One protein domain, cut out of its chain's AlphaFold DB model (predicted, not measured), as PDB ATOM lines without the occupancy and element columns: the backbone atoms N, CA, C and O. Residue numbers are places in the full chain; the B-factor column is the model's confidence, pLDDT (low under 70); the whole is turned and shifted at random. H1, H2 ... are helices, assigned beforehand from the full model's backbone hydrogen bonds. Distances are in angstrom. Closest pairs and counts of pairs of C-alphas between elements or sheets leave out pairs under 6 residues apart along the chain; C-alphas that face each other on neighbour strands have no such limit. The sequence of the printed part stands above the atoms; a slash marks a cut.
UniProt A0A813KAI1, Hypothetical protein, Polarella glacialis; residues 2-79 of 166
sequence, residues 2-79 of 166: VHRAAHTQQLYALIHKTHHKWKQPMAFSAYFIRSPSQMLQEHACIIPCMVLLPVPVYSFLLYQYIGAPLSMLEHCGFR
ATOM      1  N   VAL A   2       5.982  -2.200   2.540       83.62
ATOM      2  CA  VAL A   2       5.720  -2.864   3.841       83.62
ATOM      3  C   VAL A   2       4.615  -2.165   4.640       83.62
ATOM      4  O   VAL A   2       3.684  -2.814   5.100       83.62
ATOM      5  N   HIS A   3       4.653  -0.834   4.723       89.12
ATOM      6  CA  HIS A   3       3.614  -0.058   5.407       89.12
ATOM      7  C   HIS A   3       2.227  -0.247   4.762       89.12
ATOM      8  O   HIS A   3       1.259  -0.543   5.450       89.12
ATOM      9  N   ARG A   4       2.134  -0.213   3.424       91.06
ATOM     10  CA  ARG A   4       0.891  -0.539   2.699       91.06
ATOM     11  C   ARG A   4       0.390  -1.956   3.008       91.06
ATOM     12  O   ARG A   4      -0.808  -2.152   3.163       91.06
ATOM     13  N   ALA A   5       1.285  -2.938   3.129       90.50
ATOM     14  CA  ALA A   5       0.908  -4.292   3.536       90.50
ATOM     15  C   ALA A   5       0.381  -4.333   4.983       90.50
ATOM     16  O   ALA A   5      -0.569  -5.063   5.260       90.50
ATOM     17  N   ALA A   6       0.918  -3.509   5.887       90.44
ATOM     18  CA  ALA A   6       0.415  -3.380   7.257       90.44
ATOM     19  C   ALA A   6      -1.035  -2.859   7.332       90.44
ATOM     20  O   ALA A   6      -1.707  -3.096   8.331       90.44
ATOM     21  N   HIS A   7      -1.551  -2.230   6.268       92.62
ATOM     22  CA  HIS A   7      -2.964  -1.840   6.128       92.62
ATOM     23  C   HIS A   7      -3.895  -2.957   5.631       92.62
ATOM     24  O   HIS A   7      -5.101  -2.752   5.516       92.62
ATOM     25  N   THR A   8      -3.384  -4.158   5.348       93.62
ATOM     26  CA  THR A   8      -4.252  -5.317   5.074       93.62
ATOM     27  C   THR A   8      -5.014  -5.720   6.337       93.62
ATOM     28  O   THR A   8      -4.474  -5.633   7.433       93.62
ATOM     29  N   GLN A   9      -6.256  -6.198   6.217       91.12
ATOM     30  CA  GLN A   9      -7.155  -6.431   7.363       91.12
ATOM     31  C   GLN A   9      -6.524  -7.241   8.515       91.12
ATOM     32  O   GLN A   9      -6.721  -6.911   9.686       91.12
ATOM     33  N   GLN A  10      -5.751  -8.280   8.190       91.31
ATOM     34  CA  GLN A  10      -5.093  -9.143   9.176       91.31
ATOM     35  C   GLN A  10      -3.935  -8.430   9.884       91.31
ATOM     36  O   GLN A  10      -3.878  -8.404  11.114       91.31
ATOM     37  N   LEU A  11      -3.026  -7.821   9.115       89.94
ATOM     38  CA  LEU A  11      -1.864  -7.122   9.666       89.94
ATOM     39  C   LEU A  11      -2.273  -5.829  10.371       89.94
ATOM     40  O   LEU A  11      -1.710  -5.496  11.410       89.94
ATOM     41  N   TYR A  12      -3.307  -5.155   9.882       91.25
ATOM     42  CA  TYR A  12      -3.817  -3.936  10.482       91.25
ATOM     43  C   TYR A  12      -4.271  -4.189  11.915       91.25
ATOM     44  O   TYR A  12      -3.819  -3.514  12.838       91.25
ATOM     45  N   ALA A  13      -5.103  -5.212  12.126       88.88
ATOM     46  CA  ALA A  13      -5.579  -5.572  13.457       88.88
ATOM     47  C   ALA A  13      -4.437  -5.966  14.409       88.88
ATOM     48  O   ALA A  13      -4.523  -5.676  15.604       88.88
ATOM     49  N   LEU A  14      -3.386  -6.604  13.884       86.12
ATOM     50  CA  LEU A  14      -2.268  -7.111  14.675       86.12
ATOM     51  C   LEU A  14      -1.255  -6.020  15.040       86.12
ATOM     52  O   LEU A  14      -0.924  -5.869  16.215       86.12
ATOM     53  N   ILE A  15      -0.748  -5.286  14.046       86.38
ATOM     54  CA  ILE A  15       0.412  -4.400  14.208       86.38
ATOM     55  C   ILE A  15       0.105  -2.921  14.019       86.38
ATOM     56  O   ILE A  15       0.725  -2.106  14.686       86.38
ATOM     57  N   HIS A  16      -0.893  -2.561  13.212       89.00
ATOM     58  CA  HIS A  16      -1.014  -1.189  12.716       89.00
ATOM     59  C   HIS A  16      -2.166  -0.369  13.320       89.00
ATOM     60  O   HIS A  16      -2.139   0.861  13.318       89.00
ATOM     61  N   LYS A  17      -3.161  -1.034  13.916       88.56
ATOM     62  CA  LYS A  17      -4.337  -0.405  14.534       88.56
ATOM     63  C   LYS A  17      -3.975   0.571  15.653       88.56
ATOM     64  O   LYS A  17      -4.621   1.604  15.795       88.56
ATOM     65  N   THR A  18      -2.978   0.238  16.474       85.19
ATOM     66  CA  THR A  18      -2.555   1.113  17.580       85.19
ATOM     67  C   THR A  18      -1.805   2.340  17.063       85.19
ATOM     68  O   THR A  18      -1.972   3.413  17.631       85.19
ATOM     69  N   HIS A  19      -1.033   2.207  15.979       86.69
ATOM     70  CA  HIS A  19      -0.340   3.327  15.337       86.69
ATOM     71  C   HIS A  19      -1.335   4.378  14.824       86.69
ATOM     72  O   HIS A  19      -1.213   5.550  15.158       86.69
ATOM     73  N   HIS A  20      -2.397   3.939  14.144       88.69
ATOM     74  CA  HIS A  20      -3.484   4.792  13.636       88.69
ATOM     75  C   HIS A  20      -4.533   5.204  14.679       88.69
ATOM     76  O   HIS A  20      -5.604   5.721  14.349       88.69
ATOM     77  N   LYS A  21      -4.273   4.959  15.967       86.69
ATOM     78  CA  LYS A  21      -5.206   5.344  17.034       86.69
ATOM     79  C   LYS A  21      -5.395   6.863  17.094       86.69
ATOM     80  O   LYS A  21      -6.485   7.326  17.433       86.69
ATOM     81  N   TRP A  22      -4.345   7.621  16.789       84.69
ATOM     82  CA  TRP A  22      -4.361   9.078  16.768       84.69
ATOM     83  C   TRP A  22      -4.322   9.557  15.322       84.69
ATOM     84  O   TRP A  22      -3.317   9.387  14.650       84.69
ATOM     85  N   LYS A  23      -5.405  10.193  14.859       83.25
ATOM     86  CA  LYS A  23      -5.472  10.768  13.502       83.25
ATOM     87  C   LYS A  23      -4.468  11.897  13.272       83.25
ATOM     88  O   LYS A  23      -4.141  12.202  12.135       83.25
ATOM     89  N   GLN A  24      -4.035  12.531  14.356       82.75
ATOM     90  CA  GLN A  24      -3.001  13.550  14.352       82.75
ATOM     91  C   GLN A  24      -1.856  13.044  15.234       82.75
ATOM     92  O   GLN A  24      -1.991  13.057  16.466       82.75
ATOM     93  N   PRO A  25      -0.774  12.531  14.628       79.75
ATOM     94  CA  PRO A  25       0.404  12.104  15.360       79.75
ATOM     95  C   PRO A  25       0.946  13.258  16.198       79.75
ATOM     96  O   PRO A  25       1.037  14.398  15.755       79.75
ATOM     97  N   MET A  26       1.299  12.953  17.438       81.00
ATOM     98  CA  MET A  26       1.934  13.900  18.351       81.00
ATOM     99  C   MET A  26       3.346  13.418  18.668       81.00
ATOM    100  O   MET A  26       3.586  12.210  18.698       81.00
ATOM    101  N   ALA A  27       4.268  14.334  18.962       80.00
ATOM    102  CA  ALA A  27       5.692  14.036  19.152       80.00
ATOM    103  C   ALA A  27       5.986  12.826  20.059       80.00
ATOM    104  O   ALA A  27       6.853  12.010  19.764       80.00
ATOM    105  N   PHE A  28       5.229  12.658  21.145       78.88
ATOM    106  CA  PHE A  28       5.429  11.550  22.086       78.88
ATOM    107  C   PHE A  28       4.766  10.235  21.662       78.88
ATOM    108  O   PHE A  28       5.128   9.178  22.171       78.88
ATOM    109  N   SER A  29       3.803  10.274  20.735       74.69
ATOM    110  CA  SER A  29       3.076   9.076  20.295       74.69
ATOM    111  C   SER A  29       3.947   8.116  19.485       74.69
ATOM    112  O   SER A  29       3.734   6.909  19.568       74.69
ATOM    113  N   ALA A  30       4.964   8.632  18.787       67.69
ATOM    114  CA  ALA A  30       5.896   7.837  17.988       67.69
ATOM    115  C   ALA A  30       6.828   6.942  18.828       67.69
ATOM    116  O   ALA A  30       7.341   5.963  18.307       67.69
ATOM    117  N   TYR A  31       7.030   7.260  20.113       71.12
ATOM    118  CA  TYR A  31       7.905   6.504  21.030       71.12
ATOM    119  C   TYR A  31       7.140   5.857  22.185       71.12
ATOM    120  O   TYR A  31       7.727   5.231  23.072       71.12
ATOM    121  N   PHE A  32       5.817   6.018  22.211       73.88
ATOM    122  CA  PHE A  32       4.980   5.443  23.248       73.88
ATOM    123  C   PHE A  32       4.612   3.999  22.900       73.88
ATOM    124  O   PHE A  32       3.602   3.712  22.248       73.88
ATOM    125  N   ILE A  33       5.436   3.075  23.390       72.38
ATOM    126  CA  ILE A  33       5.241   1.635  23.237       72.38
ATOM    127  C   ILE A  33       4.294   1.138  24.336       72.38
ATOM    128  O   ILE A  33       4.665   1.014  25.502       72.38
ATOM    129  N   ARG A  34       3.056   0.814  23.961       77.25
ATOM    130  CA  ARG A  34       2.052   0.202  24.846       77.25
ATOM    131  C   ARG A  34       1.903  -1.298  24.607       77.25
ATOM    132  O   ARG A  34       1.577  -2.029  25.539       77.25
ATOM    133  N   SER A  35       2.057  -1.752  23.364       77.38
ATOM    134  CA  SER A  35       1.836  -3.150  22.984       77.38
ATOM    135  C   SER A  35       3.072  -3.782  22.338       77.38
ATOM    136  O   SER A  35       3.808  -3.097  21.626       77.38
ATOM    137  N   PRO A  36       3.268  -5.109  22.486       77.69
ATOM    138  CA  PRO A  36       4.329  -5.836  21.782       77.69
ATOM    139  C   PRO A  36       4.279  -5.654  20.260       77.69
ATOM    140  O   PRO A  36       5.299  -5.691  19.579       77.69
ATOM    141  N   SER A  37       3.086  -5.415  19.719       75.00
ATOM    142  CA  SER A  37       2.894  -5.164  18.297       75.00
ATOM    143  C   SER A  37       3.499  -3.842  17.807       75.00
ATOM    144  O   SER A  37       3.997  -3.801  16.686       75.00
ATOM    145  N   GLN A  38       3.533  -2.799  18.646       75.81
ATOM    146  CA  GLN A  38       4.226  -1.543  18.329       75.81
ATOM    147  C   GLN A  38       5.746  -1.735  18.338       75.81
ATOM    148  O   GLN A  38       6.418  -1.263  17.427       75.81
ATOM    149  N   MET A  39       6.275  -2.518  19.291       76.81
ATOM    150  CA  MET A  39       7.698  -2.884  19.280       76.81
ATOM    151  C   MET A  39       8.082  -3.586  17.984       76.81
ATOM    152  O   MET A  39       9.090  -3.238  17.375       76.81
ATOM    153  N   LEU A  40       7.264  -4.544  17.540       76.56
ATOM    154  CA  LEU A  40       7.491  -5.228  16.276       76.56
ATOM    155  C   LEU A  40       7.437  -4.237  15.104       76.56
ATOM    156  O   LEU A  40       8.328  -4.254  14.266       76.56
ATOM    157  N   GLN A  41       6.447  -3.345  15.052       76.25
ATOM    158  CA  GLN A  41       6.328  -2.386  13.952       76.25
ATOM    159  C   GLN A  41       7.540  -1.438  13.848       76.25
ATOM    160  O   GLN A  41       7.997  -1.170  12.739       76.25
ATOM    161  N   GLU A  42       8.072  -0.958  14.970       76.94
ATOM    162  CA  GLU A  42       9.200  -0.014  14.988       76.94
ATOM    163  C   GLU A  42      10.563  -0.706  14.823       76.94
ATOM    164  O   GLU A  42      11.463  -0.174  14.175       76.94
ATOM    165  N   HIS A  43      10.726  -1.911  15.381       78.81
ATOM    166  CA  HIS A  43      12.041  -2.538  15.538       78.81
ATOM    167  C   HIS A  43      12.243  -3.820  14.719       78.81
ATOM    168  O   HIS A  43      13.369  -4.322  14.675       78.81
ATOM    169  N   ALA A  44      11.213  -4.346  14.039       80.50
ATOM    170  CA  ALA A  44      11.315  -5.606  13.290       80.50
ATOM    171  C   ALA A  44      12.408  -5.601  12.220       80.50
ATOM    172  O   ALA A  44      12.991  -6.646  11.961       80.50
ATOM    173  N   CYS A  45      12.697  -4.452  11.607       77.06
ATOM    174  CA  CYS A  45      13.785  -4.336  10.635       77.06
ATOM    175  C   CYS A  45      15.107  -3.928  11.296       77.06
ATOM    176  O   CYS A  45      16.169  -4.395  10.899       77.06
ATOM    177  N   ILE A  46      15.050  -3.069  12.316       77.94
ATOM    178  CA  ILE A  46      16.236  -2.462  12.929       77.94
ATOM    179  C   ILE A  46      17.025  -3.490  13.753       77.94
ATOM    180  O   ILE A  46      18.240  -3.592  13.590       77.94
ATOM    181  N   ILE A  47      16.352  -4.289  14.590       81.00
ATOM    182  CA  ILE A  47      17.019  -5.265  15.468       81.00
ATOM    183  C   ILE A  47      17.758  -6.346  14.659       81.00
ATOM    184  O   ILE A  47      18.942  -6.560  14.924       81.00
ATOM    185  N   PRO A  48      17.155  -7.002  13.645       83.81
ATOM    186  CA  PRO A  48      17.885  -7.964  12.820       83.81
ATOM    187  C   PRO A  48      19.064  -7.343  12.075       83.81
ATOM    188  O   PRO A  48      20.121  -7.960  12.015       83.81
ATOM    189  N   CYS A  49      18.929  -6.113  11.566       81.94
ATOM    190  CA  CYS A  49      20.051  -5.405  10.947       81.94
ATOM    191  C   CYS A  49      21.213  -5.202  11.930       81.94
ATOM    192  O   CYS A  49      22.362  -5.330  11.526       81.94
ATOM    193  N   MET A  50      20.944  -4.944  13.212       78.88
ATOM    194  CA  MET A  50      21.995  -4.790  14.231       78.88
ATOM    195  C   MET A  50      22.670  -6.095  14.621       78.88
ATOM    196  O   MET A  50      23.845  -6.092  14.967       78.88
ATOM    197  N   VAL A  51      21.929  -7.201  14.596       82.62
ATOM    198  CA  VAL A  51      22.468  -8.515  14.958       82.62
ATOM    199  C   VAL A  51      23.242  -9.136  13.795       82.62
ATOM    200  O   VAL A  51      24.261  -9.785  14.014       82.62
ATOM    201  N   LEU A  52      22.757  -8.967  12.562       87.81
ATOM    202  CA  LEU A  52      23.269  -9.677  11.387       87.81
ATOM    203  C   LEU A  52      24.323  -8.896  10.601       87.81
ATOM    204  O   LEU A  52      25.102  -9.506   9.870       87.81
ATOM    205  N   LEU A  53      24.351  -7.568  10.715       85.88
ATOM    206  CA  LEU A  53      25.323  -6.726  10.022       85.88
ATOM    207  C   LEU A  53      26.341  -6.177  11.030       85.88
ATOM    208  O   LEU A  53      25.961  -5.850  12.154       85.88
ATOM    209  N   PRO A  54      27.624  -6.021  10.650       87.12
ATOM    210  CA  PRO A  54      28.655  -5.449  11.514       87.12
ATOM    211  C   PRO A  54      28.493  -3.922  11.633       87.12
ATOM    212  O   PRO A  54      29.361  -3.153  11.227       87.12
ATOM    213  N   VAL A  55      27.349  -3.471  12.154       82.75
ATOM    214  CA  VAL A  55      27.040  -2.055  12.367       82.75
ATOM    215  C   VAL A  55      27.698  -1.607  13.672       82.75
ATOM    216  O   VAL A  55      27.393  -2.163  14.730       82.75
ATOM    217  N   PRO A  56      28.585  -0.597  13.651       87.19
ATOM    218  CA  PRO A  56      29.162  -0.053  14.872       87.19
ATOM    219  C   PRO A  56      28.073   0.460  15.819       87.19
ATOM    220  O   PRO A  56      27.169   1.188  15.402       87.19
ATOM    221  N   VAL A  57      28.196   0.160  17.116       82.62
ATOM    222  CA  VAL A  57      27.232   0.601  18.145       82.62
ATOM    223  C   VAL A  57      27.045   2.122  18.129       82.62
ATOM    224  O   VAL A  57      25.933   2.612  18.290       82.62
ATOM    225  N   TYR A  58      28.107   2.884  17.854       84.31
ATOM    226  CA  TYR A  58      28.032   4.340  17.744       84.31
ATOM    227  C   TYR A  58      27.082   4.819  16.640       84.31
ATOM    228  O   TYR A  58      26.388   5.808  16.842       84.31
ATOM    229  N   SER A  59      26.997   4.116  15.506       80.75
ATOM    230  CA  SER A  59      26.060   4.451  14.425       80.75
ATOM    231  C   SER A  59      24.611   4.260  14.867       80.75
ATOM    232  O   SER A  59      23.753   5.078  14.539       80.75
ATOM    233  N   PHE A  60      24.343   3.224  15.667       77.50
ATOM    234  CA  PHE A  60      23.026   3.021  16.262       77.50
ATOM    235  C   PHE A  60      22.680   4.115  17.273       77.50
ATOM    236  O   PHE A  60      21.607   4.708  17.193       77.50
ATOM    237  N   LEU A  61      23.595   4.412  18.200       82.19
ATOM    238  CA  LEU A  61      23.378   5.460  19.197       82.19
ATOM    239  C   LEU A  61      23.153   6.814  18.516       82.19
ATOM    240  O   LEU A  61      22.246   7.542  18.899       82.19
ATOM    241  N   LEU A  62      23.912   7.125  17.464       80.50
ATOM    242  CA  LEU A  62      23.712   8.335  16.672       80.50
ATOM    243  C   LEU A  62      22.294   8.392  16.082       80.50
ATOM    244  O   LEU A  62      21.603   9.392  16.255       80.50
ATOM    245  N   TYR A  63      21.830   7.313  15.444       77.00
ATOM    246  CA  TYR A  63      20.466   7.235  14.914       77.00
ATOM    247  C   TYR A  63      19.410   7.437  16.012       77.00
ATOM    248  O   TYR A  63      18.479   8.220  15.835       77.00
ATOM    249  N   GLN A  64      19.577   6.793  17.169       80.44
ATOM    250  CA  GLN A  64      18.603   6.859  18.256       80.44
ATOM    251  C   GLN A  64      18.576   8.225  18.957       80.44
ATOM    252  O   GLN A  64      17.500   8.712  19.288       80.44
ATOM    253  N   TYR A  65      19.733   8.845  19.192       80.69
ATOM    254  CA  TYR A  65      19.835  10.100  19.944       80.69
ATOM    255  C   TYR A  65      19.731  11.355  19.075       80.69
ATOM    256  O   TYR A  65      19.450  12.423  19.609       80.69
ATOM    257  N   ILE A  66      19.927  11.247  17.758       80.12
ATOM    258  CA  ILE A  66      19.740  12.368  16.825       80.12
ATOM    259  C   ILE A  66      18.433  12.209  16.050       80.12
ATOM    260  O   ILE A  66      17.619  13.125  16.033       80.12
ATOM    261  N   GLY A  67      18.189  11.043  15.448       77.94
ATOM    262  CA  GLY A  67      17.019  10.820  14.600       77.94
ATOM    263  C   GLY A  67      15.702  10.920  15.364       77.94
ATOM    264  O   GLY A  67      14.774  11.578  14.895       77.94
ATOM    265  N   ALA A  68      15.628  10.329  16.562       79.25
ATOM    266  CA  ALA A  68      14.379  10.331  17.313       79.25
ATOM    267  C   ALA A  68      13.942  11.726  17.782       79.25
ATOM    268  O   ALA A  68      12.817  12.122  17.475       79.25
ATOM    269  N   PRO A  69      14.807  12.531  18.430       81.81
ATOM    270  CA  PRO A  69      14.437  13.897  18.784       81.81
ATOM    271  C   PRO A  69      14.108  14.777  17.574       81.81
ATOM    272  O   PRO A  69      13.204  15.604  17.668       81.81
ATOM    273  N   LEU A  70      14.793  14.598  16.436       79.19
ATOM    274  CA  LEU A  70      14.476  15.337  15.209       79.19
ATOM    275  C   LEU A  70      13.061  15.018  14.714       79.19
ATOM    276  O   LEU A  70      12.280  15.939  14.501       79.19
ATOM    277  N   SER A  71      12.696  13.735  14.640       78.50
ATOM    278  CA  SER A  71      11.338  13.319  14.262       78.50
ATOM    279  C   SER A  71      10.276  13.850  15.237       78.50
ATOM    280  O   SER A  71       9.213  14.306  14.814       78.50
ATOM    281  N   MET A  72      10.570  13.878  16.543       82.12
ATOM    282  CA  MET A  72       9.675  14.473  17.544       82.12
ATOM    283  C   MET A  72       9.448  15.970  17.308       82.12
ATOM    284  O   MET A  72       8.316  16.438  17.417       82.12
ATOM    285  N   LEU A  73      10.505  16.726  16.999       83.31
ATOM    286  CA  LEU A  73      10.405  18.160  16.710       83.31
ATOM    287  C   LEU A  73       9.561  18.424  15.461       83.31
ATOM    288  O   LEU A  73       8.747  19.347  15.463       83.31
ATOM    289  N   GLU A  74       9.698  17.593  14.430       78.88
ATOM    290  CA  GLU A  74       8.889  17.722  13.218       78.88
ATOM    291  C   GLU A  74       7.398  17.462  13.486       78.88
ATOM    292  O   GLU A  74       6.551  18.224  13.022       78.88
ATOM    293  N   HIS A  75       7.063  16.507  14.360       76.75
ATOM    294  CA  HIS A  75       5.689  16.310  14.848       76.75
ATOM    295  C   HIS A  75       5.185  17.403  15.813       76.75
ATOM    296  O   HIS A  75       4.001  17.429  16.150       76.75
ATOM    297  N   CYS A  76       6.046  18.318  16.266       81.81
ATOM    298  CA  CYS A  76       5.638  19.548  16.957       81.81
ATOM    299  C   CYS A  76       5.358  20.705  15.977       81.81
ATOM    300  O   CYS A  76       5.082  21.819  16.417       81.81
ATOM    301  N   GLY A  77       5.447  20.463  14.663       77.19
ATOM    302  CA  GLY A  77       5.266  21.473  13.621       77.19
ATOM    303  C   GLY A  77       6.529  22.273  13.296       77.19
ATOM    304  O   GLY A  77       6.464  23.218  12.510       77.19
ATOM    305  N   PHE A  78       7.688  21.920  13.868       82.00
ATOM    306  CA  PHE A  78       8.952  22.538  13.472       82.00
ATOM    307  C   PHE A  78       9.429  21.943  12.150       82.00
ATOM    308  O   PHE A  78       9.654  20.743  12.045       82.00
ATOM    309  N   ARG A  79       9.668  22.781  11.142       78.69
ATOM    310  CA  ARG A  79      10.242  22.340   9.862       78.69
ATOM    311  C   ARG A  79      11.757  22.229   9.989       78.69
ATOM    312  O   ARG A  79      12.499  23.080   9.507       78.69
TER     313      ARG A  79
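What this domain is: This is residues 2 to 79 of the 166 residues of the protein "Hypothetical protein" of Polarella glacialis (UniProt A0A813KAI1). Look for a loose, open frame of helices with few contacts: the long helix H5 makes one side, and H3 and H4 follow one another along another, with H5 folding back after H4. H1 and H2 form a corner at the end far from the H4 to H5 turn, and a long loop, residues 17 to 35, leads from H2 to H3. The printed part has 78 residues with five named helices, H1 to H5 in chain order, and no named strand; its class is all helix. It is only just loose, close to compact, with a radius of gyration of the C-alphas of 14.1 A and spans of 37 by 33 by 21 A.

How they stand to each other: Start at H5, residues 57 to 74, which touches no helix. H4, residues 46 to 52, is only just apart from it, the closest C-alphas being 8.1 A apart. H3, residues 36 to 43, and H4 meet only through their link. H2, residues 9 to 16, and H3 touch, about perpendicular at 75 degrees; their closest C-alphas, of Ile 15 and Ser 37, are 4.8 A apart. H1, residues 2 to 6, and H2 touch only at the corner, where the C-alphas of Ala 6 and Tyr 12 come closest at 5.3 A. Every O i to N i+4 pair is within hydrogen-bond range in H1, H2, H3 and H4, and 12 of 14 are in H5.

Where its parts are: Find C-alpha 57 at (27.232, 0.601, 18.145); from there H5 runs 25.6 A to C-alpha 74 at (8.889, 17.722, 13.218). H4 is 10.2 A long, H3 10.5 A, H2 9.7 A, and H1, from C-alpha 2 at (5.720, -2.864, 3.841), 6.3 A.

The domain as a whole: The C-alphas of Gln 9 and Tyr 58 are the two farthest apart, 38.2 A. The printed part has no cut, and the link from H2 to H3 is long. Residues 51 to 59 and 61 to 67 stand free. Mean pLDDT of the printed part is 82.0, with residue 30 under 70.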